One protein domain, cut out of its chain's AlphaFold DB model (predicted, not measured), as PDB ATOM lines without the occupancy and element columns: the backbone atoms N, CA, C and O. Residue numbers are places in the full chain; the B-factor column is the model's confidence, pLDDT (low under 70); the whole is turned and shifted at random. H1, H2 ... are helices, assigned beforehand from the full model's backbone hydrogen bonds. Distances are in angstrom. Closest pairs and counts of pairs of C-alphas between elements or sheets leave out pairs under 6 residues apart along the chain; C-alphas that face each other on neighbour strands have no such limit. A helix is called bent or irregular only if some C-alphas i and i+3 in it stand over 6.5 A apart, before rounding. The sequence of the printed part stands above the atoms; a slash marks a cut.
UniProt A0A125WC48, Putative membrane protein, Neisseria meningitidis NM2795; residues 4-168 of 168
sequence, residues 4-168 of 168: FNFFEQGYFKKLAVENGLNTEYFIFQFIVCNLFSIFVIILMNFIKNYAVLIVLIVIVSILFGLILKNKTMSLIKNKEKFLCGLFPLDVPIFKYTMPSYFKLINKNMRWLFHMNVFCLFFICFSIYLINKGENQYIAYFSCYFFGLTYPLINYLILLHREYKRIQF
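This is residues 4 to 168 of the 168 residues of the protein "Putative membrane protein" of Neisseria meningitidis NM2795 (UniProt A0A125WC48). Two long helical hairpins, H3 with H4 and H7b with H8, pack together crossed: the H3-H4 pair and H7b stand as a V that narrows near the H3-H4 link, and H8, running nearly straight, passes between its sides. At the wide end, short H2 and H5 lie side by side, and H6 and the bent-off arm H7a make a loose margin. The printed part has 165 residues with eight named helices, H1 to H8 in order, and no named strand; its class is all helix. It is compact, with a radius of gyration of the C-alphas of 17.4 A and spans of 51 by 39 by 28 A.

H1, residues 4 to 7, and H2, residues 10 to 18, meet only through their link. H3, residues 23 to 46, and H2 are near each other, with 7 pairs of C-alphas within 10 A. H4, residues 50 to 75, forms a hairpin with H3 at a shallow tilt of 11 degrees, the closest C-alphas being those of Val 40 and Ile 57, 6.6 A apart. H5, residues 79 to 86, touches H2 at Phe 82 and Leu 15, C-alphas 6.9 A apart, opposite ways at a shallow tilt of 7 degrees. H6, residues 92 to 95, touches no helix. H7, residues 100 to 132, was assigned as one helix by its hydrogen bonds but is bent, C-alphas 108 and 111 being 8.5 A apart; its arms H7a, residues 100 to 108, and H7b, residues 111 to 132, are about perpendicular at 87 degrees. H7a is itself irregular, with C-alphas 105 and 108 8.0 A apart. H3, H4 and H7b form an up-and-down bundle, each running against the one before. H8, residues 136 to 167, is the hub, touching 4 helices; assigned as one helix by its hydrogen bonds, it is bent, with C-alphas 148 and 151 6.7 A apart, into H8a, residues 136 to 148, and H8b, residues 151 to 167. H7b and H8a form a hairpin, closest at the C-alphas of Ser 126 and Ala 139, 4.6 A. H8a touches H3 at a steep tilt of 45 degrees, Gly 147 to Ser 37, C-alphas 4.4 A apart. H8b touches H4 at a steep tilt of 52 degrees, Tyr 155 to Gly 65, C-alphas 4.0 A apart, and touches H5, Tyr 163 to Leu 83, C-alphas 5.8 A apart. Every O i to N i+4 pair is within hydrogen-bond range in H2, H4, H5, H7b, H8a and H8b, against 18 of 20 in H3 and 4 of 5 in H7a; H1 and H6 are too short for such a pair.

H1 begins at C-alpha 4, (-21.794, 45.703, 24.928). H3 is 35.1 A from first to last C-alpha, H4 37.6 A, H7b 31.2 A and H8b 24.7 A. H8b ends at C-alpha 167, (-16.818, 39.869, 0.051).

The C-alphas farthest apart, those of Phe 46 and Tyr 96, are 51.2 A apart. The printed part has no cut, and its links are tight. The mean pLDDT of the printed part is 81.6; residues 4 to 13, 88 to 108 and 167 to 168 are under 70.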
ATOM      1  N   PHE A   4     -20.572  44.996  24.558       34.34
ATOM      2  CA  PHE A   4     -21.794  45.703  24.928       34.34
ATOM      3  C   PHE A   4     -21.871  47.137  24.382       34.34
ATOM      4  O   PHE A   4     -22.931  47.518  23.895       34.34
ATOM      5  N   ASN A   5     -20.767  47.892  24.324       33.41
ATOM      6  CA  ASN A   5     -20.766  49.261  23.777       33.41
ATOM      7  C   ASN A   5     -20.959  49.285  22.251       33.41
ATOM      8  O   ASN A   5     -21.323  50.309  21.681       33.41
ATOM      9  N   PHE A   6     -20.734  48.159  21.568       40.81
ATOM     10  CA  PHE A   6     -21.060  48.012  20.148       40.81
ATOM     11  C   PHE A   6     -22.579  47.876  19.909       40.81
ATOM     12  O   PHE A   6     -23.091  48.314  18.878       40.81
ATOM     13  N   PHE A   7     -23.301  47.295  20.877       36.88
ATOM     14  CA  PHE A   7     -24.758  47.117  20.860       36.88
ATOM     15  C   PHE A   7     -25.528  48.222  21.596       36.88
ATOM     16  O   PHE A   7     -26.748  48.308  21.426       36.88
ATOM     17  N   GLU A   8     -24.854  49.079  22.377       44.34
ATOM     18  CA  GLU A   8     -25.445  50.319  22.883       44.34
ATOM     19  C   GLU A   8     -26.064  51.074  21.704       44.34
ATOM     20  O   GLU A   8     -25.410  51.374  20.702       44.34
ATOM     21  N   GLN A   9     -27.364  51.341  21.826       49.12
ATOM     22  CA  GLN A   9     -28.317  51.734  20.781       49.12
ATOM     23  C   GLN A   9     -27.904  52.951  19.915       49.12
ATOM     24  O   GLN A   9     -28.577  53.274  18.935       49.12
ATOM     25  N   GLY A  10     -26.789  53.613  20.232       55.81
ATOM     26  CA  GLY A  10     -26.191  54.700  19.468       55.81
ATOM     27  C   GLY A  10     -25.405  54.264  18.227       55.81
ATOM     28  O   GLY A  10     -25.510  54.950  17.214       55.81
ATOM     29  N   TYR A  11     -24.657  53.151  18.243       66.25
ATOM     30  CA  TYR A  11     -23.768  52.820  17.112       66.25
ATOM     31  C   TYR A  11     -24.548  52.414  15.859       66.25
ATOM     32  O   TYR A  11     -24.326  52.981  14.791       66.25
ATOM     33  N   PHE A  12     -25.525  51.509  15.987       65.56
ATOM     34  CA  PHE A  12     -26.370  51.123  14.852       65.56
ATOM     35  C   PHE A  12     -27.204  52.298  14.341       65.56
ATOM     36  O   PHE A  12     -27.273  52.512  13.136       65.56
ATOM     37  N   LYS A  13     -27.795  53.105  15.236       66.50
ATOM     38  CA  LYS A  13     -28.560  54.296  14.841       66.50
ATOM     39  C   LYS A  13     -27.676  55.308  14.110       66.50
ATOM     40  O   LYS A  13     -28.080  55.821  13.071       66.50
ATOM     41  N   LYS A  14     -26.466  55.559  14.609       74.38
ATOM     42  CA  LYS A  14     -25.480  56.439  13.973       74.38
ATOM     43  C   LYS A  14     -25.063  55.903  12.604       74.38
ATOM     44  O   LYS A  14     -25.152  56.630  11.625       74.38
ATOM     45  N   LEU A  15     -24.717  54.621  12.516       72.56
ATOM     46  CA  LEU A  15     -24.335  53.960  11.271       72.56
ATOM     47  C   LEU A  15     -25.470  53.959  10.235       72.56
ATOM     48  O   LEU A  15     -25.242  54.180   9.048       72.56
ATOM     49  N   ALA A  16     -26.700  53.726  10.680       70.44
ATOM     50  CA  ALA A  16     -27.893  53.765   9.852       70.44
ATOM     51  C   ALA A  16     -28.127  55.175   9.288       70.44
ATOM     52  O   ALA A  16     -28.253  55.325   8.072       70.44
ATOM     53  N   VAL A  17     -28.090  56.207  10.138       75.06
ATOM     54  CA  VAL A  17     -28.251  57.612   9.726       75.06
ATOM     55  C   VAL A  17     -27.127  58.050   8.782       75.06
ATOM     56  O   VAL A  17     -27.405  58.625   7.730       75.06
ATOM     57  N   GLU A  18     -25.872  57.710   9.091       80.31
ATOM     58  CA  GLU A  18     -24.705  58.008   8.245       80.31
ATOM     59  C   GLU A  18     -24.814  57.400   6.840       80.31
ATOM     60  O   GLU A  18     -24.281  57.957   5.880       80.31
ATOM     61  N   ASN A  19     -25.519  56.274   6.699       78.25
ATOM     62  CA  ASN A  19     -25.687  55.572   5.428       78.25
ATOM     63  C   ASN A  19     -27.051  55.815   4.753       78.25
ATOM     64  O   ASN A  19     -27.308  55.231   3.698       78.25
ATOM     65  N   GLY A  20     -27.885  56.712   5.297       76.25
ATOM     66  CA  GLY A  20     -29.126  57.181   4.666       76.25
ATOM     67  C   GLY A  20     -30.429  56.574   5.197       76.25
ATOM     68  O   GLY A  20     -31.484  56.848   4.631       76.25
ATOM     69  N   LEU A  21     -30.394  55.783   6.274       81.81
ATOM     70  CA  LEU A  21     -31.602  55.308   6.957       81.81
ATOM     71  C   LEU A  21     -32.096  56.387   7.931       81.81
ATOM     72  O   LEU A  21     -31.456  56.688   8.939       81.81
ATOM     73  N   ASN A  22     -33.243  56.976   7.610       82.38
ATOM     74  CA  ASN A  22     -33.882  58.031   8.390       82.38
ATOM     75  C   ASN A  22     -34.875  57.460   9.424       82.38
ATOM     76  O   ASN A  22     -35.132  56.257   9.487       82.38
ATOM     77  N   THR A  23     -35.464  58.335  10.241       80.44
ATOM     78  CA  THR A  23     -36.473  57.963  11.248       80.44
ATOM     79  C   THR A  23     -37.665  57.211  10.646       80.44
ATOM     80  O   THR A  23     -38.174  56.280  11.265       80.44
ATOM     81  N   GLU A  24     -38.077  57.554   9.425       84.00
ATOM     82  CA  GLU A  24     -39.185  56.891   8.724       84.00
ATOM     83  C   GLU A  24     -38.903  55.407   8.476       84.00
ATOM     84  O   GLU A  24     -39.792  54.573   8.641       84.00
ATOM     85  N   TYR A  25     -37.656  55.054   8.149       86.38
ATOM     86  CA  TYR A  25     -37.256  53.655   8.018       86.38
ATOM     87  C   TYR A  25     -37.396  52.891   9.343       86.38
ATOM     88  O   TYR A  25     -37.893  51.766   9.353       86.38
ATOM     89  N   PHE A  26     -37.002  53.491  10.468       83.31
ATOM     90  CA  PHE A  26     -37.133  52.842  11.776       83.31
ATOM     91  C   PHE A  26     -38.596  52.651  12.184       83.31
ATOM     92  O   PHE A  26     -38.951  51.606  12.730       83.31
ATOM     93  N   ILE A  27     -39.456  53.623  11.863       84.88
ATOM     94  CA  ILE A  27     -40.908  53.499  12.041       84.88
ATOM     95  C   ILE A  27     -41.442  52.352  11.174       84.88
ATOM     96  O   ILE A  27     -42.158  51.488  11.675       84.88
ATOM     97  N   PHE A  28     -41.041  52.287   9.902       89.06
ATOM     98  CA  PHE A  28     -41.403  51.188   9.009       89.06
ATOM     99  C   PHE A  28     -40.962  49.827   9.565       89.06
ATOM    100  O   PHE A  28     -41.766  48.899   9.624       89.06
ATOM    101  N   GLN A  29     -39.714  49.710  10.028       90.06
ATOM    102  CA  GLN A  29     -39.191  48.479  10.614       90.06
ATOM    103  C   GLN A  29     -40.014  48.037  11.830       90.06
ATOM    104  O   GLN A  29     -40.361  46.858  11.942       90.06
ATOM    105  N   PHE A  30     -40.350  48.975  12.717       88.69
ATOM    106  CA  PHE A  30     -41.182  48.706  13.886       88.69
ATOM    107  C   PHE A  30     -42.585  48.230  13.488       88.69
ATOM    108  O   PHE A  30     -43.045  47.210  14.002       88.69
ATOM    109  N   ILE A  31     -43.235  48.906  12.535       90.62
ATOM    110  CA  ILE A  31     -44.566  48.529  12.034       90.62
ATOM    111  C   ILE A  31     -44.546  47.112  11.460       90.62
ATOM    112  O   ILE A  31     -45.394  46.297  11.811       90.62
ATOM    113  N   VAL A  32     -43.560  46.796  10.619       92.56
ATOM    114  CA  VAL A  32     -43.401  45.472  10.000       92.56
ATOM    115  C   VAL A  32     -43.259  44.380  11.067       92.56
ATOM    116  O   VAL A  32     -43.965  43.376  11.012       92.56
ATOM    117  N   CYS A  33     -42.411  44.582  12.078       92.00
ATOM    118  CA  CYS A  33     -42.245  43.600  13.154       92.00
ATOM    119  C   CYS A  33     -43.515  43.458  14.009       92.00
ATOM    120  O   CYS A  33     -43.902  42.346  14.362       92.00
ATOM    121  N   ASN A  34     -44.196  44.568  14.304       93.62
ATOM    122  CA  ASN A  34     -45.418  44.570  15.108       93.62
ATOM    123  C   ASN A  34     -46.580  43.865  14.393       93.62
ATOM    124  O   ASN A  34     -47.265  43.035  14.990       93.62
ATOM    125  N   LEU A  35     -46.744  44.118  13.091       95.06
ATOM    126  CA  LEU A  35     -47.704  43.402  12.250       95.06
ATOM    127  C   LEU A  35     -47.456  41.893  12.275       95.06
ATOM    128  O   LEU A  35     -48.413  41.129  12.374       95.06
ATOM    129  N   PHE A  36     -46.194  41.463  12.238       95.75
ATOM    130  CA  PHE A  36     -45.860  40.048  12.357       95.75
ATOM    131  C   PHE A  36     -46.267  39.470  13.723       95.75
ATOM    132  O   PHE A  36     -46.926  38.433  13.758       95.75
ATOM    133  N   SER A  37     -45.952  40.130  14.842       93.44
ATOM    134  CA  SER A  37     -46.377  39.651  16.172       93.44
ATOM    135  C   SER A  37     -47.887  39.509  16.297       93.44
ATOM    136  O   SER A  37     -48.379  38.497  16.793       93.44
ATOM    137  N   ILE A  38     -48.629  40.516  15.834       94.25
ATOM    138  CA  ILE A  38     -50.093  40.494  15.853       94.25
ATOM    139  C   ILE A  38     -50.606  39.365  14.954       94.25
ATOM    140  O   ILE A  38     -51.489  38.612  15.359       94.25
ATOM    141  N   PHE A  39     -50.014  39.193  13.771       93.62
ATOM    142  CA  PHE A  39     -50.344  38.098  12.868       93.62
ATOM    143  C   PHE A  39     -50.164  36.730  13.537       93.62
ATOM    144  O   PHE A  39     -51.062  35.904  13.430       93.62
ATOM    145  N   VAL A  40     -49.074  36.497  14.276       93.50
ATOM    146  CA  VAL A  40     -48.852  35.236  15.014       93.50
ATOM    147  C   VAL A  40     -49.961  34.980  16.043       93.50
ATOM    148  O   VAL A  40     -50.501  33.874  16.098       93.50
ATOM    149  N   ILE A  41     -50.334  36.003  16.818       92.44
ATOM    150  CA  ILE A  41     -51.402  35.927  17.834       92.44
ATOM    151  C   ILE A  41     -52.760  35.626  17.192       92.44
ATOM    152  O   ILE A  41     -53.546  34.843  17.720       92.44
ATOM    153  N   ILE A  42     -53.043  36.226  16.040       91.50
ATOM    154  CA  ILE A  42     -54.264  35.942  15.285       91.50
ATOM    155  C   ILE A  42     -54.220  34.502  14.759       91.50
ATOM    156  O   ILE A  42     -55.171  33.746  14.944       91.50
ATOM    157  N   LEU A  43     -53.106  34.095  14.145       91.94
ATOM    158  CA  LEU A  43     -52.957  32.806  13.470       91.94
ATOM    159  C   LEU A  43     -53.170  31.615  14.416       91.94
ATOM    160  O   LEU A  43     -53.823  30.644  14.028       91.94
ATOM    161  N   MET A  44     -52.679  31.702  15.658       90.25
ATOM    162  CA  MET A  44     -52.865  30.634  16.649       90.25
ATOM    163  C   MET A  44     -54.338  30.402  17.029       90.25
ATOM    164  O   MET A  44     -54.695  29.280  17.376       90.25
ATOM    165  N   ASN A  45     -55.206  31.414  16.903       87.75
ATOM    166  CA  ASN A  45     -56.638  31.270  17.186       87.75
ATOM    167  C   ASN A  45     -57.390  30.546  16.056       87.75
ATOM    168  O   ASN A  45     -58.418  29.915  16.303       87.75
ATOM    169  N   PHE A  46     -56.890  30.622  14.820       87.56
ATOM    170  CA  PHE A  46     -57.538  30.023  13.648       87.56
ATOM    171  C   PHE A  46     -56.998  28.631  13.308       87.56
ATOM    172  O   PHE A  46     -57.756  27.762  12.874       87.56
ATOM    173  N   ILE A  47     -55.697  28.394  13.495       89.00
ATOM    174  CA  ILE A  47     -55.038  27.155  13.070       89.00
ATOM    175  C   ILE A  47     -54.783  26.254  14.272       89.00
ATOM    176  O   ILE A  47     -53.862  26.472  15.053       89.00
ATOM    177  N   LYS A  48     -55.559  25.170  14.371       83.94
ATOM    178  CA  LYS A  48     -55.422  24.179  15.453       83.94
ATOM    179  C   LYS A  48     -54.291  23.169  15.233       83.94
ATOM    180  O   LYS A  48     -53.856  22.515  16.175       83.94
ATOM    181  N   ASN A  49     -53.815  23.016  13.995       91.31
ATOM    182  CA  ASN A  49     -52.696  22.129  13.693       91.31
ATOM    183  C   ASN A  49     -51.363  22.851  13.940       91.31
ATOM    184  O   ASN A  49     -50.959  23.710  13.155       91.31
ATOM    185  N   TYR A  50     -50.662  22.454  15.004       88.00
ATOM    186  CA  TYR A  50     -49.386  23.049  15.406       88.00
ATOM    187  C   TYR A  50     -48.303  22.977  14.326       88.00
ATOM    188  O   TYR A  50     -47.564  23.940  14.157       88.00
ATOM    189  N   ALA A  51     -48.210  21.885  13.563       90.56
ATOM    190  CA  ALA A  51     -47.193  21.770  12.518       90.56
ATOM    191  C   ALA A  51     -47.427  22.803  11.406       90.56
ATOM    192  O   ALA A  51     -46.504  23.510  11.004       90.56
ATOM    193  N   VAL A  52     -48.682  22.948  10.964       93.19
ATOM    194  CA  VAL A  52     -49.073  23.941   9.949       93.19
ATOM    195  C   VAL A  52     -48.856  25.362  10.469       93.19
ATOM    196  O   VAL A  52     -48.304  26.200   9.755       93.19
ATOM    197  N   LEU A  53     -49.231  25.622  11.724       93.38
ATOM    198  CA  LEU A  53     -49.038  26.914  12.379       93.38
ATOM    199  C   LEU A  53     -47.555  27.313  12.399       93.38
ATOM    200  O   LEU A  53     -47.206  28.409  11.967       93.38
ATOM    201  N   ILE A  54     -46.675  26.413  12.841       93.00
ATOM    202  CA  ILE A  54     -45.230  26.662  12.926       93.00
ATOM    203  C   ILE A  54     -44.637  26.928  11.542       93.00
ATOM    204  O   ILE A  54     -43.887  27.891  11.371       93.00
ATOM    205  N   VAL A  55     -44.993  26.118  10.540       94.62
ATOM    206  CA  VAL A  55     -44.516  26.305   9.163       94.62
ATOM    207  C   VAL A  55     -44.919  27.681   8.628       94.62
ATOM    208  O   VAL A  55     -44.084  28.380   8.053       94.62
ATOM    209  N   LEU A  56     -46.156  28.118   8.872       94.81
ATOM    210  CA  LEU A  56     -46.616  29.446   8.464       94.81
ATOM    211  C   LEU A  56     -45.876  30.573   9.190       94.81
ATOM    212  O   LEU A  56     -45.441  31.520   8.538       94.81
ATOM    213  N   ILE A  57     -45.670  30.462  10.506       95.06
ATOM    214  CA  ILE A  57     -44.894  31.439  11.289       95.06
ATOM    215  C   ILE A  57     -43.483  31.593  10.701       95.06
ATOM    216  O   ILE A  57     -43.010  32.715  10.511       95.06
ATOM    217  N   VAL A  58     -42.822  30.481  10.365       95.44
ATOM    218  CA  VAL A  58     -41.486  30.483   9.746       95.44
ATOM    219  C   VAL A  58     -41.511  31.162   8.375       95.44
ATOM    220  O   VAL A  58     -40.739  32.095   8.149       95.44
ATOM    221  N   ILE A  59     -42.398  30.732   7.472       95.94
ATOM    222  CA  ILE A  59     -42.484  31.271   6.105       95.94
ATOM    223  C   ILE A  59     -42.757  32.776   6.138       95.94
ATOM    224  O   ILE A  59     -42.047  33.553   5.495       95.94
ATOM    225  N   VAL A  60     -43.752  33.201   6.915       95.06
ATOM    226  CA  VAL A  60     -44.137  34.611   7.000       95.06
ATOM    227  C   VAL A  60     -43.013  35.435   7.629       95.06
ATOM    228  O   VAL A  60     -42.711  36.516   7.131       95.06
ATOM    229  N   SER A  61     -42.309  34.921   8.640       95.44
ATOM    230  CA  SER A  61     -41.176  35.647   9.226       95.44
ATOM    231  C   SER A  61     -40.046  35.878   8.222       95.44
ATOM    232  O   SER A  61     -39.478  36.971   8.165       95.44
ATOM    233  N   ILE A  62     -39.757  34.885   7.374       95.19
ATOM    234  CA  ILE A  62     -38.769  35.018   6.295       95.19
ATOM    235  C   ILE A  62     -39.214  36.089   5.290       95.19
ATOM    236  O   ILE A  62     -38.393  36.917   4.888       95.19
ATOM    237  N   LEU A  63     -40.495  36.114   4.907       96.25
ATOM    238  CA  LEU A  63     -41.041  37.130   3.996       96.25
ATOM    239  C   LEU A  63     -40.925  38.542   4.583       96.25
ATOM    240  O   LEU A  63     -40.444  39.451   3.905       96.25
ATOM    241  N   PHE A  64     -41.287  38.724   5.853       94.31
ATOM    242  CA  PHE A  64     -41.132  40.003   6.552       94.31
ATOM    243  C   PHE A  64     -39.654  40.419   6.649       94.31
ATOM    244  O   PHE A  64     -39.312  41.570   6.365       94.31
ATOM    245  N   GLY A  65     -38.754  39.476   6.940       93.56
ATOM    246  CA  GLY A  65     -37.309  39.711   6.916       93.56
ATOM    247  C   GLY A  65     -36.787  40.134   5.535       93.56
ATOM    248  O   GLY A  65     -35.944  41.029   5.439       93.56
ATOM    249  N   LEU A  66     -37.311  39.547   4.452       94.38
ATOM    250  CA  LEU A  66     -36.975  39.922   3.072       94.38
ATOM    251  C   LEU A  66     -37.461  41.329   2.720       94.38
ATOM    252  O   LEU A  66     -36.715  42.079   2.087       94.38
ATOM    253  N   ILE A  67     -38.671  41.700   3.145       94.44
ATOM    254  CA  ILE A  67     -39.223  43.048   2.955       94.44
ATOM    255  C   ILE A  67     -38.307  44.085   3.613       94.44
ATOM    256  O   ILE A  67     -37.909  45.052   2.958       94.44
ATOM    257  N   LEU A  68     -37.910  43.848   4.870       93.25
ATOM    258  CA  LEU A  68     -36.963  44.710   5.581       93.25
ATOM    259  C   LEU A  68     -35.635  44.805   4.832       93.25
ATOM    260  O   LEU A  68     -35.195  45.906   4.513       93.25
ATOM    261  N   LYS A  69     -35.037  43.660   4.477       93.75
ATOM    262  CA  LYS A  69     -33.757  43.594   3.757       93.75
ATOM    263  C   LYS A  69     -33.797  44.400   2.461       93.75
ATOM    264  O   LYS A  69     -32.913  45.216   2.216       93.75
ATOM    265  N   ASN A  70     -34.816  44.182   1.634       93.12
ATOM    266  CA  ASN A  70     -34.953  44.853   0.344       93.12
ATOM    267  C   ASN A  70     -35.125  46.364   0.519       93.12
ATOM    268  O   ASN A  70     -34.456  47.135  -0.170       93.12
ATOM    269  N   LYS A  71     -35.954  46.794   1.480       91.50
ATOM    270  CA  LYS A  71     -36.134  48.216   1.777       91.50
ATOM    271  C   LYS A  71     -34.822  48.849   2.244       91.50
ATOM    272  O   LYS A  71     -34.422  49.865   1.683       91.50
ATOM    273  N   THR A  72     -34.109  48.219   3.176       88.75
ATOM    274  CA  THR A  72     -32.801  48.689   3.652       88.75
ATOM    275  C   THR A  72     -31.807  48.848   2.504       88.75
ATOM    276  O   THR A  72     -31.246  49.924   2.309       88.75
ATOM    277  N   MET A  73     -31.641  47.806   1.687       89.06
ATOM    278  CA  MET A  73     -30.689  47.803   0.574       89.06
ATOM    279  C   MET A  73     -31.059  48.786  -0.547       89.06
ATOM    280  O   MET A  73     -30.182  49.162  -1.322       89.06
ATOM    281  N   SER A  74     -32.328  49.195  -0.642       89.06
ATOM    282  CA  SER A  74     -32.773  50.236  -1.580       89.06
ATOM    283  C   SER A  74     -32.480  51.661  -1.097       89.06
ATOM    284  O   SER A  74     -32.298  52.550  -1.921       89.06
ATOM    285  N   LEU A  75     -32.435  51.879   0.222       87.62
ATOM    286  CA  LEU A  75     -32.260  53.203   0.830       87.62
ATOM    287  C   LEU A  75     -30.795  53.541   1.117       87.62
ATOM    288  O   LEU A  75     -30.410  54.708   1.104       87.62
ATOM    289  N   ILE A  76     -29.976  52.527   1.398       88.25
ATOM    290  CA  ILE A  76     -28.570  52.726   1.742       88.25
ATOM    291  C   ILE A  76     -27.775  53.226   0.536       88.25
ATOM    292  O   ILE A  76     -27.746  52.586  -0.516       88.25
ATOM    293  N   LYS A  77     -27.029  54.317   0.742       84.81
ATOM    294  CA  LYS A  77     -26.131  54.894  -0.271       84.81
ATOM    295  C   LYS A  77     -24.877  54.047  -0.499       84.81
ATOM    296  O   LYS A  77     -24.498  53.806  -1.640       84.81
ATOM    297  N   ASN A  78     -24.235  53.587   0.579       85.62
ATOM    298  CA  ASN A  78     -23.032  52.754   0.519       85.62
ATOM    299  C   ASN A  78     -23.277  51.400   1.202       85.62
ATOM    300  O   ASN A  78     -23.162  51.262   2.420       85.62
ATOM    301  N   LYS A  79     -23.647  50.404   0.388       86.94
ATOM    302  CA  LYS A  79     -24.024  49.055   0.842       86.94
ATOM    303  C   LYS A  79     -22.876  48.345   1.551       86.94
ATOM    304  O   LYS A  79     -23.088  47.751   2.602       86.94
ATOM    305  N   GLU A  80     -21.673  48.436   0.999       82.25
ATOM    306  CA  GLU A  80     -20.488  47.773   1.537       82.25
ATOM    307  C   GLU A  80     -20.098  48.362   2.895       82.25
ATOM    308  O   GLU A  80     -19.991  47.628   3.876       82.25
ATOM    309  N   LYS A  81     -20.003  49.696   2.999       82.25
ATOM    310  CA  LYS A  81     -19.688  50.375   4.267       82.25
ATOM    311  C   LYS A  81     -20.727  50.076   5.349       82.25
ATOM    312  O   LYS A  81     -20.356  49.825   6.495       82.25
ATOM    313  N   PHE A  82     -22.012  50.080   4.993       83.38
ATOM    314  CA  PHE A  82     -23.086  49.741   5.926       83.38
ATOM    315  C   PHE A  82     -22.974  48.296   6.427       83.38
ATOM    316  O   PHE A  82     -23.022  48.061   7.631       83.38
ATOM    317  N   LEU A  83     -22.794  47.327   5.526       83.19
ATOM    318  CA  LEU A  83     -22.726  45.910   5.887       83.19
ATOM    319  C   LEU A  83     -21.454  45.570   6.677       83.19
ATOM    320  O   LEU A  83     -21.542  44.861   7.677       83.19
ATOM    321  N   CYS A  84     -20.301  46.127   6.296       76.69
ATOM    322  CA  CYS A  84     -19.052  45.991   7.051       76.69
ATOM    323  C   CYS A  84     -19.179  46.558   8.469       76.69
ATOM    324  O   CYS A  84     -18.687  45.962   9.425       76.69
ATOM    325  N   GLY A  85     -19.861  47.695   8.620       73.50
ATOM    326  CA  GLY A  85     -20.109  48.276   9.933       73.50
ATOM    327  C   GLY A  85     -21.178  47.543  10.745       73.50
ATOM    328  O   GLY A  85     -21.120  47.567  11.969       73.50
ATOM    329  N   LEU A  86     -22.122  46.850  10.100       77.00
ATOM    330  CA  LEU A  86     -23.115  46.017  10.782       77.00
ATOM    331  C   LEU A  86     -22.525  44.692  11.287       77.00
ATOM    332  O   LEU A  86     -22.951  44.173  12.320       77.00
ATOM    333  N   PHE A  87     -21.537  44.152  10.570       76.19
ATOM    334  CA  PHE A  87     -20.894  42.870  10.863       76.19
ATOM    335  C   PHE A  87     -19.383  43.024  11.098       76.19
ATOM    336  O   PHE A  87     -18.582  42.349  10.447       76.19
ATOM    337  N   PRO A  88     -18.946  43.850  12.070       63.31
ATOM    338  CA  PRO A  88     -17.519  44.126  12.280       63.31
ATOM    339  C   PRO A  88     -16.735  42.888  12.747       63.31
ATOM    340  O   PRO A  88     -15.511  42.858  12.685       63.31
ATOM    341  N   LEU A  89     -17.437  41.864  13.241       57.81
ATOM    342  CA  LEU A  89     -16.861  40.639  13.796       57.81
ATOM    343  C   LEU A  89     -16.410  39.649  12.719       57.81
ATOM    344  O   LEU A  89     -15.611  38.762  13.017       57.81
ATOM    345  N   ASP A  90     -16.877  39.822  11.482       54.81
ATOM    346  CA  ASP A  90     -16.351  39.101  10.322       54.81
ATOM    347  C   ASP A  90     -15.149  39.836   9.683       54.81
ATOM    348  O   ASP A  90     -14.514  39.297   8.776       54.81
ATOM    349  N   VAL A  91     -14.776  41.026  10.177       54.88
ATOM    350  CA  VAL A  91     -13.567  41.746   9.750       54.88
ATOM    351  C   VAL A  91     -12.336  41.099  10.411       54.88
ATOM    352  O   VAL A  91     -12.319  40.901  11.630       54.88
ATOM    353  N   PRO A  92     -11.264  40.781   9.656       46.47
ATOM    354  CA  PRO A  92     -10.117  40.009  10.152       46.47
ATOM    355  C   PRO A  92      -9.390  40.621  11.363       46.47
ATOM    356  O   PRO A  92      -8.727  39.895  12.101       46.47
ATOM    357  N   ILE A  93      -9.543  41.924  11.610       44.72
ATOM    358  CA  ILE A  93      -8.827  42.676  12.652       44.72
ATOM    359  C   ILE A  93      -9.306  42.300  14.070       44.72
ATOM    360  O   ILE A  93      -8.486  42.131  14.971       44.72
ATOM    361  N   PHE A  94     -10.608  42.059  14.280       46.22
ATOM    362  CA  PHE A  94     -11.153  41.662  15.596       46.22
ATOM    363  C   PHE A  94     -10.973  40.174  15.921       46.22
ATOM    364  O   PHE A  94     -11.207  39.727  17.048       46.22
ATOM    365  N   LYS A  95     -10.517  39.385  14.947       49.91
ATOM    366  CA  LYS A  95     -10.339  37.936  15.079       49.91
ATOM    367  C   LYS A  95      -9.201  37.556  16.031       49.91
ATOM    368  O   LYS A  95      -9.110  36.393  16.415       49.91
ATOM    369  N   TYR A  96      -8.339  38.494  16.421       50.34
ATOM    370  CA  TYR A  96      -7.140  38.198  17.211       50.34
ATOM    371  C   TYR A  96      -7.306  38.421  18.720       50.34
ATOM    372  O   TYR A  96      -6.664  37.712  19.488       50.34
ATOM    373  N   THR A  97      -8.230  39.280  19.163       54.25
ATOM    374  CA  THR A  97      -8.352  39.706  20.575       54.25
ATOM    375  C   THR A  97      -9.463  39.023  21.382       54.25
ATOM    376  O   THR A  97      -9.512  39.179  22.598       54.25
ATOM    377  N   MET A  98     -10.355  38.251  20.751       56.69
ATOM    378  CA  MET A  98     -11.503  37.626  21.432       56.69
ATOM    379  C   MET A  98     -11.176  36.268  22.093       56.69
ATOM    380  O   MET A  98     -10.406  35.488  21.527       56.69
ATOM    381  N   PRO A  99     -11.802  35.913  23.235       57.16
ATOM    382  CA  PRO A  99     -11.688  34.581  23.836       57.16
ATOM    383  C   PRO A  99     -12.133  33.460  22.879       57.16
ATOM    384  O   PRO A  99     -12.996  33.658  22.020       57.16
ATOM    385  N   SER A 100     -11.575  32.254  23.036       60.00
ATOM    386  CA  SER A 100     -11.793  31.104  22.136       60.00
ATOM    387  C   SER A 100     -13.272  30.729  21.947       60.00
ATOM    388  O   SER A 100     -13.693  30.435  20.827       60.00
ATOM    389  N   TYR A 101     -14.081  30.812  23.003       53.47
ATOM    390  CA  TYR A 101     -15.525  30.555  22.948       53.47
ATOM    391  C   TYR A 101     -16.285  31.603  22.116       53.47
ATOM    392  O   TYR A 101     -17.075  31.255  21.235       53.47
ATOM    393  N   PHE A 102     -15.980  32.891  22.308       52.62
ATOM    394  CA  PHE A 102     -16.563  33.977  21.513       52.62
ATOM    395  C   PHE A 102     -16.166  33.881  20.040       52.62
ATOM    396  O   PHE A 102     -16.991  34.158  19.172       52.62
ATOM    397  N   LYS A 103     -14.949  33.405  19.733       57.25
ATOM    398  CA  LYS A 103     -14.543  33.099  18.350       57.25
ATOM    399  C   LYS A 103     -15.415  32.021  17.713       57.25
ATOM    400  O   LYS A 103     -15.742  32.149  16.539       57.25
ATOM    401  N   LEU A 104     -15.796  30.973  18.448       55.94
ATOM    402  CA  LEU A 104     -16.607  29.876  17.908       55.94
ATOM    403  C   LEU A 104     -18.039  30.327  17.579       55.94
ATOM    404  O   LEU A 104     -18.574  29.974  16.526       55.94
ATOM    405  N   ILE A 105     -18.632  31.129  18.465       50.88
ATOM    406  CA  ILE A 105     -20.004  31.640  18.346       50.88
ATOM    407  C   ILE A 105     -20.110  32.759  17.301       50.88
ATOM    408  O   ILE A 105     -21.069  32.792  16.522       50.88
ATOM    409  N   ASN A 106     -19.103  33.636  17.230       58.88
ATOM    410  CA  ASN A 106     -19.042  34.684  16.211       58.88
ATOM    411  C   ASN A 106     -18.561  34.190  14.850       58.88
ATOM    412  O   ASN A 106     -18.797  34.880  13.863       58.88
ATOM    413  N   LYS A 107     -17.934  33.009  14.746       61.88
ATOM    414  CA  LYS A 107     -17.532  32.457  13.444       61.88
ATOM    415  C   LYS A 107     -18.766  32.337  12.551       61.88
ATOM    416  O   LYS A 107     -19.671  31.557  12.848       61.88
ATOM    417  N   ASN A 108     -18.778  33.074  11.438       62.03
ATOM    418  CA  ASN A 108     -19.899  33.135  10.495       62.03
ATOM    419  C   ASN A 108     -21.216  33.639  11.107       62.03
ATOM    420  O   ASN A 108     -22.272  33.287  10.583       62.03
ATOM    421  N   MET A 109     -21.173  34.395  12.209       71.25
ATOM    422  CA  MET A 109     -22.370  34.908  12.885       71.25
ATOM    423  C   MET A 109     -23.384  33.801  13.238       71.25
ATOM    424  O   MET A 109     -24.598  34.010  13.194       71.25
ATOM    425  N   ARG A 110     -22.899  32.601  13.601       73.75
ATOM    426  CA  ARG A 110     -23.746  31.443  13.961       73.75
ATOM    427  C   ARG A 110     -24.736  31.765  15.078       73.75
ATOM    428  O   ARG A 110     -25.808  31.164  15.118       73.75
ATOM    429  N   TRP A 111     -24.409  32.707  15.957       76.81
ATOM    430  CA  TRP A 111     -25.313  33.177  17.006       76.81
ATOM    431  C   TRP A 111     -26.640  33.729  16.464       76.81
ATOM    432  O   TRP A 111     -27.663  33.491  17.092       76.81
ATOM    433  N   LEU A 112     -26.671  34.361  15.280       81.88
ATOM    434  CA  LEU A 112     -27.921  34.827  14.663       81.88
ATOM    435  C   LEU A 112     -28.872  33.660  14.382       81.88
ATOM    436  O   LEU A 112     -30.068  33.756  14.637       81.88
ATOM    437  N   PHE A 113     -28.339  32.530  13.907       83.19
ATOM    438  CA  PHE A 113     -29.134  31.320  13.695       83.19
ATOM    439  C   PHE A 113     -29.653  30.742  15.018       83.19
ATOM    440  O   PHE A 113     -30.817  30.364  15.098       83.19
ATOM    441  N   HIS A 114     -28.827  30.733  16.068       84.88
ATOM    442  CA  HIS A 114     -29.256  30.279  17.397       84.88
ATOM    443  C   HIS A 114     -30.350  31.184  17.972       84.88
ATOM    444  O   HIS A 114     -31.338  30.670  18.482       84.88
ATOM    445  N   MET A 115     -30.224  32.506  17.823       86.31
ATOM    446  CA  MET A 115     -31.265  33.461  18.219       86.31
ATOM    447  C   MET A 115     -32.559  33.242  17.433       86.31
ATOM    448  O   MET A 115     -33.641  33.333  18.001       86.31
ATOM    449  N   ASN A 116     -32.464  32.892  16.148       90.00
ATOM    450  CA  ASN A 116     -33.634  32.594  15.323       90.00
ATOM    451  C   ASN A 116     -34.391  31.370  15.858       90.00
ATOM    452  O   ASN A 116     -35.595  31.427  16.103       90.00
ATOM    453  N   VAL A 117     -33.662  30.277  16.107       91.50
ATOM    454  CA  VAL A 117     -34.219  29.049  16.698       91.50
ATOM    455  C   VAL A 117     -34.783  29.322  18.094       91.50
ATOM    456  O   VAL A 117     -35.862  28.836  18.421       91.50
ATOM    457  N   PHE A 118     -34.091  30.133  18.892       92.50
ATOM    458  CA  PHE A 118     -34.529  30.543  20.221       92.50
ATOM    459  C   PHE A 118     -35.864  31.297  20.165       92.50
ATOM    460  O   PHE A 118     -36.811  30.901  20.839       92.50
ATOM    461  N   CYS A 119     -35.994  32.314  19.310       93.38
ATOM    462  CA  CYS A 119     -37.253  33.043  19.138       93.38
ATOM    463  C   CYS A 119     -38.394  32.121  18.703       93.38
ATOM    464  O   CYS A 119     -39.477  32.191  19.281       93.38
ATOM    465  N   LEU A 120     -38.154  31.221  17.743       95.19
ATOM    466  CA  LEU A 120     -39.171  30.262  17.312       95.19
ATOM    467  C   LEU A 120     -39.603  29.345  18.462       95.19
ATOM    468  O   LEU A 120     -40.799  29.169  18.681       95.19
ATOM    469  N   PHE A 121     -38.647  28.807  19.222       95.44
ATOM    470  CA  PHE A 121     -38.934  27.972  20.387       95.44
ATOM    471  C   PHE A 121     -39.828  28.701  21.395       95.44
ATOM    472  O   PHE A 121     -40.848  28.150  21.806       95.44
ATOM    473  N   PHE A 122     -39.500  29.947  21.747       96.00
ATOM    474  CA  PHE A 122     -40.303  30.718  22.695       96.00
ATOM    475  C   PHE A 122     -41.683  31.091  22.155       96.00
ATOM    476  O   PHE A 122     -42.647  31.055  22.919       96.00
ATOM    477  N   ILE A 123     -41.816  31.391  20.861       95.00
ATOM    478  CA  ILE A 123     -43.129  31.591  20.230       95.00
ATOM    479  C   ILE A 123     -43.967  30.313  20.366       95.00
ATOM    480  O   ILE A 123     -45.082  30.360  20.881       95.00
ATOM    481  N   CYS A 124     -43.425  29.156  19.973       94.06
ATOM    482  CA  CYS A 124     -44.137  27.880  20.048       94.06
ATOM    483  C   CYS A 124     -44.505  27.499  21.488       94.06
ATOM    484  O   CYS A 124     -45.637  27.088  21.746       94.06
ATOM    485  N   PHE A 125     -43.568  27.657  22.424       93.69
ATOM    486  CA  PHE A 125     -43.787  27.364  23.838       93.69
ATOM    487  C   PHE A 125     -44.850  28.283  24.450       93.69
ATOM    488  O   PHE A 125     -45.724  27.821  25.181       93.69
ATOM    489  N   SER A 126     -44.843  29.565  24.083       94.00
ATOM    490  CA  SER A 126     -45.862  30.521  24.515       94.00
ATOM    491  C   SER A 126     -47.244  30.162  23.981       94.00
ATOM    492  O   SER A 126     -48.204  30.142  24.745       94.00
ATOM    493  N   ILE A 127     -47.355  29.815  22.696       92.75
ATOM    494  CA  ILE A 127     -48.619  29.358  22.093       92.75
ATOM    495  C   ILE A 127     -49.139  28.108  22.814       92.75
ATOM    496  O   ILE A 127     -50.330  28.008  23.104       92.75
ATOM    497  N   TYR A 128     -48.252  27.167  23.144       91.56
ATOM    498  CA  TYR A 128     -48.615  25.975  23.907       91.56
ATOM    499  C   TYR A 128     -49.186  26.316  25.293       91.56
ATOM    500  O   TYR A 128     -50.237  25.787  25.660       91.56
ATOM    501  N   LEU A 129     -48.542  27.222  26.039       92.38
ATOM    502  CA  LEU A 129     -49.033  27.676  27.346       92.38
ATOM    503  C   LEU A 129     -50.380  28.405  27.238       92.38
ATOM    504  O   LEU A 129     -51.290  28.127  28.020       92.38
ATOM    505  N   ILE A 130     -50.538  29.272  26.229       90.94
ATOM    506  CA  ILE A 130     -51.801  29.973  25.951       90.94
ATOM    507  C   ILE A 130     -52.928  28.962  25.722       90.94
ATOM    508  O   ILE A 130     -53.980  29.067  26.354       90.94
ATOM    509  N   ASN A 131     -52.694  27.956  24.877       87.75
ATOM    510  CA  ASN A 131     -53.688  26.932  24.551       87.75
ATOM    511  C   ASN A 131     -54.036  26.026  25.740       87.75
ATOM    512  O   ASN A 131     -55.136  25.477  25.783       87.75
ATOM    513  N   LYS A 132     -53.131  25.882  26.711       88.81
ATOM    514  CA  LYS A 132     -53.402  25.197  27.983       88.81
ATOM    515  C   LYS A 132     -54.138  26.055  29.012       88.81
ATOM    516  O   LYS A 132     -54.644  25.512  29.988       88.81
ATOM    517  N   GLY A 133     -54.196  27.369  28.816       84.19
ATOM    518  CA  GLY A 133     -54.759  28.297  29.794       84.19
ATOM    519  C   GLY A 133     -53.847  28.594  30.989       84.19
ATOM    520  O   GLY A 133     -54.302  29.175  31.969       84.19
ATOM    521  N   GLU A 134     -52.562  28.244  30.913       80.12
ATOM    522  CA  GLU A 134     -51.583  28.468  31.982       80.12
ATOM    523  C   GLU A 134     -50.839  29.794  31.764       80.12
ATOM    524  O   GLU A 134     -50.389  30.081  30.655       80.12
ATOM    525  N   ASN A 135     -50.674  30.605  32.820       77.50
ATOM    526  CA  ASN A 135     -49.884  31.849  32.795       77.50
ATOM    527  C   ASN A 135     -50.168  32.751  31.579       77.50
ATOM    528  O   ASN A 135     -49.249  33.338  31.001       77.50
ATOM    529  N   GLN A 136     -51.446  32.864  31.198       78.44
ATOM    530  CA  GLN A 136     -51.856  33.421  29.908       78.44
ATOM    531  C   GLN A 136     -51.216  34.782  29.620       78.44
ATOM    532  O   GLN A 136     -50.634  34.953  28.557       78.44
ATOM    533  N   TYR A 137     -51.231  35.725  30.566       89.12
ATOM    534  CA  TYR A 137     -50.639  37.054  30.358       89.12
ATOM    535  C   TYR A 137     -49.139  37.002  30.018       89.12
ATOM    536  O   TYR A 137     -48.693  37.640  29.064       89.12
ATOM    537  N   ILE A 138     -48.364  36.208  30.764       91.81
ATOM    538  CA  ILE A 138     -46.918  36.062  30.551       91.81
ATOM    539  C   ILE A 138     -46.658  35.383  29.206       91.81
ATOM    540  O   ILE A 138     -45.770  35.803  28.465       91.81
ATOM    541  N   ALA A 139     -47.456  34.372  28.863       92.44
ATOM    542  CA  ALA A 139     -47.342  33.669  27.595       92.44
ATOM    543  C   ALA A 139     -47.710  34.573  26.401       92.44
ATOM    544  O   ALA A 139     -46.976  34.602  25.418       92.44
ATOM    545  N   TYR A 140     -48.764  35.391  26.495       93.19
ATOM    546  CA  TYR A 140     -49.102  36.392  25.474       93.19
ATOM    547  C   TYR A 140     -47.993  37.429  25.301       93.19
ATOM    548  O   TYR A 140     -47.593  37.712  24.170       93.19
ATOM    549  N   PHE A 141     -47.461  37.963  26.403       93.69
ATOM    550  CA  PHE A 141     -46.351  38.911  26.360       93.69
ATOM    551  C   PHE A 141     -45.103  38.292  25.723       93.69
ATOM    552  O   PHE A 141     -44.494  38.896  24.841       93.69
ATOM    553  N   SER A 142     -44.750  37.067  26.121       93.81
ATOM    554  CA  SER A 142     -43.614  36.337  25.562       93.81
ATOM    555  C   SER A 142     -43.805  36.071  24.067       93.81
ATOM    556  O   SER A 142     -42.929  36.408  23.272       93.81
ATOM    557  N   CYS A 143     -44.978  35.581  23.659       94.31
ATOM    558  CA  CYS A 143     -45.326  35.361  22.256       94.31
ATOM    559  C   CYS A 143     -45.206  36.652  21.435       94.31
ATOM    560  O   CYS A 143     -44.592  36.657  20.370       94.31
ATOM    561  N   TYR A 144     -45.720  37.768  21.958       94.62
ATOM    562  CA  TYR A 144     -45.634  39.075  21.311       94.62
ATOM    563  C   TYR A 144     -44.186  39.567  21.182       94.62
ATOM    564  O   TYR A 144     -43.765  39.964  20.094       94.62
ATOM    565  N   PHE A 145     -43.409  39.512  22.266       94.56
ATOM    566  CA  PHE A 145     -42.023  39.983  22.308       94.56
ATOM    567  C   PHE A 145     -41.105  39.156  21.399       94.56
ATOM    568  O   PHE A 145     -40.330  39.703  20.607       94.56
ATOM    569  N   PHE A 146     -41.214  37.828  21.456       94.69
ATOM    570  CA  PHE A 146     -40.448  36.956  20.570       94.69
ATOM    571  C   PHE A 146     -40.954  37.017  19.127       94.69
ATOM    572  O   PHE A 146     -40.146  36.969  18.200       94.69
ATOM    573  N   GLY A 147     -42.251  37.256  18.927       93.81
ATOM    574  CA  GLY A 147     -42.815  37.618  17.633       93.81
ATOM    575  C   GLY A 147     -42.144  38.856  17.037       93.81
ATOM    576  O   GLY A 147     -41.777  38.828  15.870       93.81
ATOM    577  N   LEU A 148     -41.880  39.901  17.831       91.88
ATOM    578  CA  LEU A 148     -41.302  41.155  17.327       91.88
ATOM    579  C   LEU A 148     -39.862  40.939  16.856       91.88
ATOM    580  O   LEU A 148     -39.418  41.505  15.858       91.88
ATOM    581  N   THR A 149     -39.124  40.117  17.596       91.69
ATOM    582  CA  THR A 149     -37.695  39.874  17.366       91.69
ATOM    583  C   THR A 149     -37.436  38.874  16.242       91.69
ATOM    584  O   THR A 149     -36.426  38.986  15.548       91.69
ATOM    585  N   TYR A 150     -38.351  37.938  15.994       94.31
ATOM    586  CA  TYR A 150     -38.187  36.891  14.986       94.31
ATOM    587  C   TYR A 150     -37.967  37.402  13.539       94.31
ATOM    588  O   TYR A 150     -36.961  37.029  12.925       94.31
ATOM    589  N   PRO A 151     -38.799  38.304  12.971       92.81
ATOM    590  CA  PRO A 151     -38.556  38.865  11.640       92.81
ATOM    591  C   PRO A 151     -37.302  39.749  11.605       92.81
ATOM    592  O   PRO A 151     -36.633  39.817  10.575       92.81
ATOM    593  N   LEU A 152     -36.939  40.379  12.728       91.62
ATOM    594  CA  LEU A 152     -35.730  41.195  12.851       91.62
ATOM    595  C   LEU A 152     -34.463  40.332  12.776       91.62
ATOM    596  O   LEU A 152     -33.505  40.694  12.093       91.62
ATOM    597  N   ILE A 153     -34.468  39.157  13.404       91.75
ATOM    598  CA  ILE A 153     -33.364  38.196  13.299       91.75
ATOM    599  C   ILE A 153     -33.274  37.632  11.878       91.75
ATOM    600  O   ILE A 153     -32.176  37.573  11.321       91.75
ATOM    601  N   ASN A 154     -34.402  37.284  11.249       93.25
ATOM    602  CA  ASN A 154     -34.408  36.855   9.846       93.25
ATOM    603  C   ASN A 154     -33.865  37.946   8.912       93.25
ATOM    604  O   ASN A 154     -33.056  37.655   8.030       93.25
ATOM    605  N   TYR A 155     -34.226  39.206   9.147       93.38
ATOM    606  CA  TYR A 155     -33.650  40.360   8.459       93.38
ATOM    607  C   TYR A 155     -32.120  40.439   8.614       93.38
ATOM    608  O   TYR A 155     -31.415  40.555   7.608       93.38
ATOM    609  N   LEU A 156     -31.585  40.300   9.833       90.62
ATOM    610  CA  LEU A 156     -30.135  40.304  10.075       90.62
ATOM    611  C   LEU A 156     -29.422  39.128   9.392       90.62
ATOM    612  O   LEU A 156     -28.364  39.320   8.793       90.62
ATOM    613  N   ILE A 157     -30.005  37.926   9.420       90.81
ATOM    614  CA  ILE A 157     -29.470  36.748   8.711       90.81
ATOM    615  C   ILE A 157     -29.411  37.009   7.203       90.81
ATOM    616  O   ILE A 157     -28.435  36.651   6.540       90.81
ATOM    617  N   LEU A 158     -30.445  37.630   6.641       91.81
ATOM    618  CA  LEU A 158     -30.503  37.949   5.219       91.81
ATOM    619  C   LEU A 158     -29.479  39.022   4.828       91.81
ATOM    620  O   LEU A 158     -28.825  38.870   3.798       91.81
ATOM    621  N   LEU A 159     -29.289  40.057   5.649       90.06
ATOM    622  CA  LEU A 159     -28.224  41.042   5.439       90.06
ATOM    623  C   LEU A 159     -26.832  40.416   5.537       90.06
ATOM    624  O   LEU A 159     -25.962  40.739   4.734       90.06
ATOM    625  N   HIS A 160     -26.626  39.488   6.472       87.56
ATOM    626  CA  HIS A 160     -25.358  38.765   6.603       87.56
ATOM    627  C   HIS A 160     -25.037  37.930   5.358       87.56
ATOM    628  O   HIS A 160     -23.893  37.883   4.907       87.56
ATOM    629  N   ARG A 161     -26.056  37.314   4.748       87.69
ATOM    630  CA  ARG A 161     -25.896  36.609   3.468       87.69
ATOM    631  C   ARG A 161     -25.499  37.550   2.332       87.69
ATOM    632  O   ARG A 161     -24.641  37.175   1.542       87.69
ATOM    633  N   GLU A 162     -26.089  38.744   2.249       86.69
ATOM    634  CA  GLU A 162     -25.685  39.740   1.241       86.69
ATOM    635  C   GLU A 162     -24.260  40.242   1.485       86.69
ATOM    636  O   GLU A 162     -23.486  40.345   0.542       86.69
ATOM    637  N   TYR A 163     -23.875  40.475   2.741       84.12
ATOM    638  CA  TYR A 163     -22.500  40.830   3.098       84.12
ATOM    639  C   TYR A 163     -21.495  39.794   2.583       84.12
ATOM    640  O   TYR A 163     -20.531  40.150   1.908       84.12
ATOM    641  N   LYS A 164     -21.762  38.501   2.804       82.81
ATOM    642  CA  LYS A 164     -20.904  37.432   2.277       82.81
ATOM    643  C   LYS A 164     -20.820  37.419   0.754       82.81
ATOM    644  O   LYS A 164     -19.759  37.122   0.236       82.81
ATOM    645  N   ARG A 165     -21.896  37.747   0.037       82.69
ATOM    646  CA  ARG A 165     -21.873  37.830  -1.435       82.69
ATOM    647  C   ARG A 165     -21.077  39.014  -1.980       82.69
ATOM    648  O   ARG A 165     -20.789  39.030  -3.162       82.69
ATOM    649  N   ILE A 166     -20.826  40.038  -1.167       78.81
ATOM    650  CA  ILE A 166     -20.045  41.211  -1.584       78.81
ATOM    651  C   ILE A 166     -18.550  40.983  -1.314       78.81
ATOM    652  O   ILE A 166     -17.713  41.532  -2.017       78.81
ATOM    653  N   GLN A 167     -18.210  40.171  -0.308       69.19
ATOM    654  CA  GLN A 167     -16.818  39.869   0.051       69.19
ATOM    655  C   GLN A 167     -16.164  38.745  -0.763       69.19
ATOM    656  O   GLN A 167     -14.942  38.609  -0.709       69.19
ATOM    657  N   PHE A 168     -16.958  37.934  -1.462       55.62
ATOM    658  CA  PHE A 168     -16.525  36.812  -2.297       55.62
ATOM    659  C   PHE A 168     -17.123  36.959  -3.690       55.62
ATOM    660  O   PHE A 168     -16.405  36.642  -4.661       55.62
TER     661      PHE A 168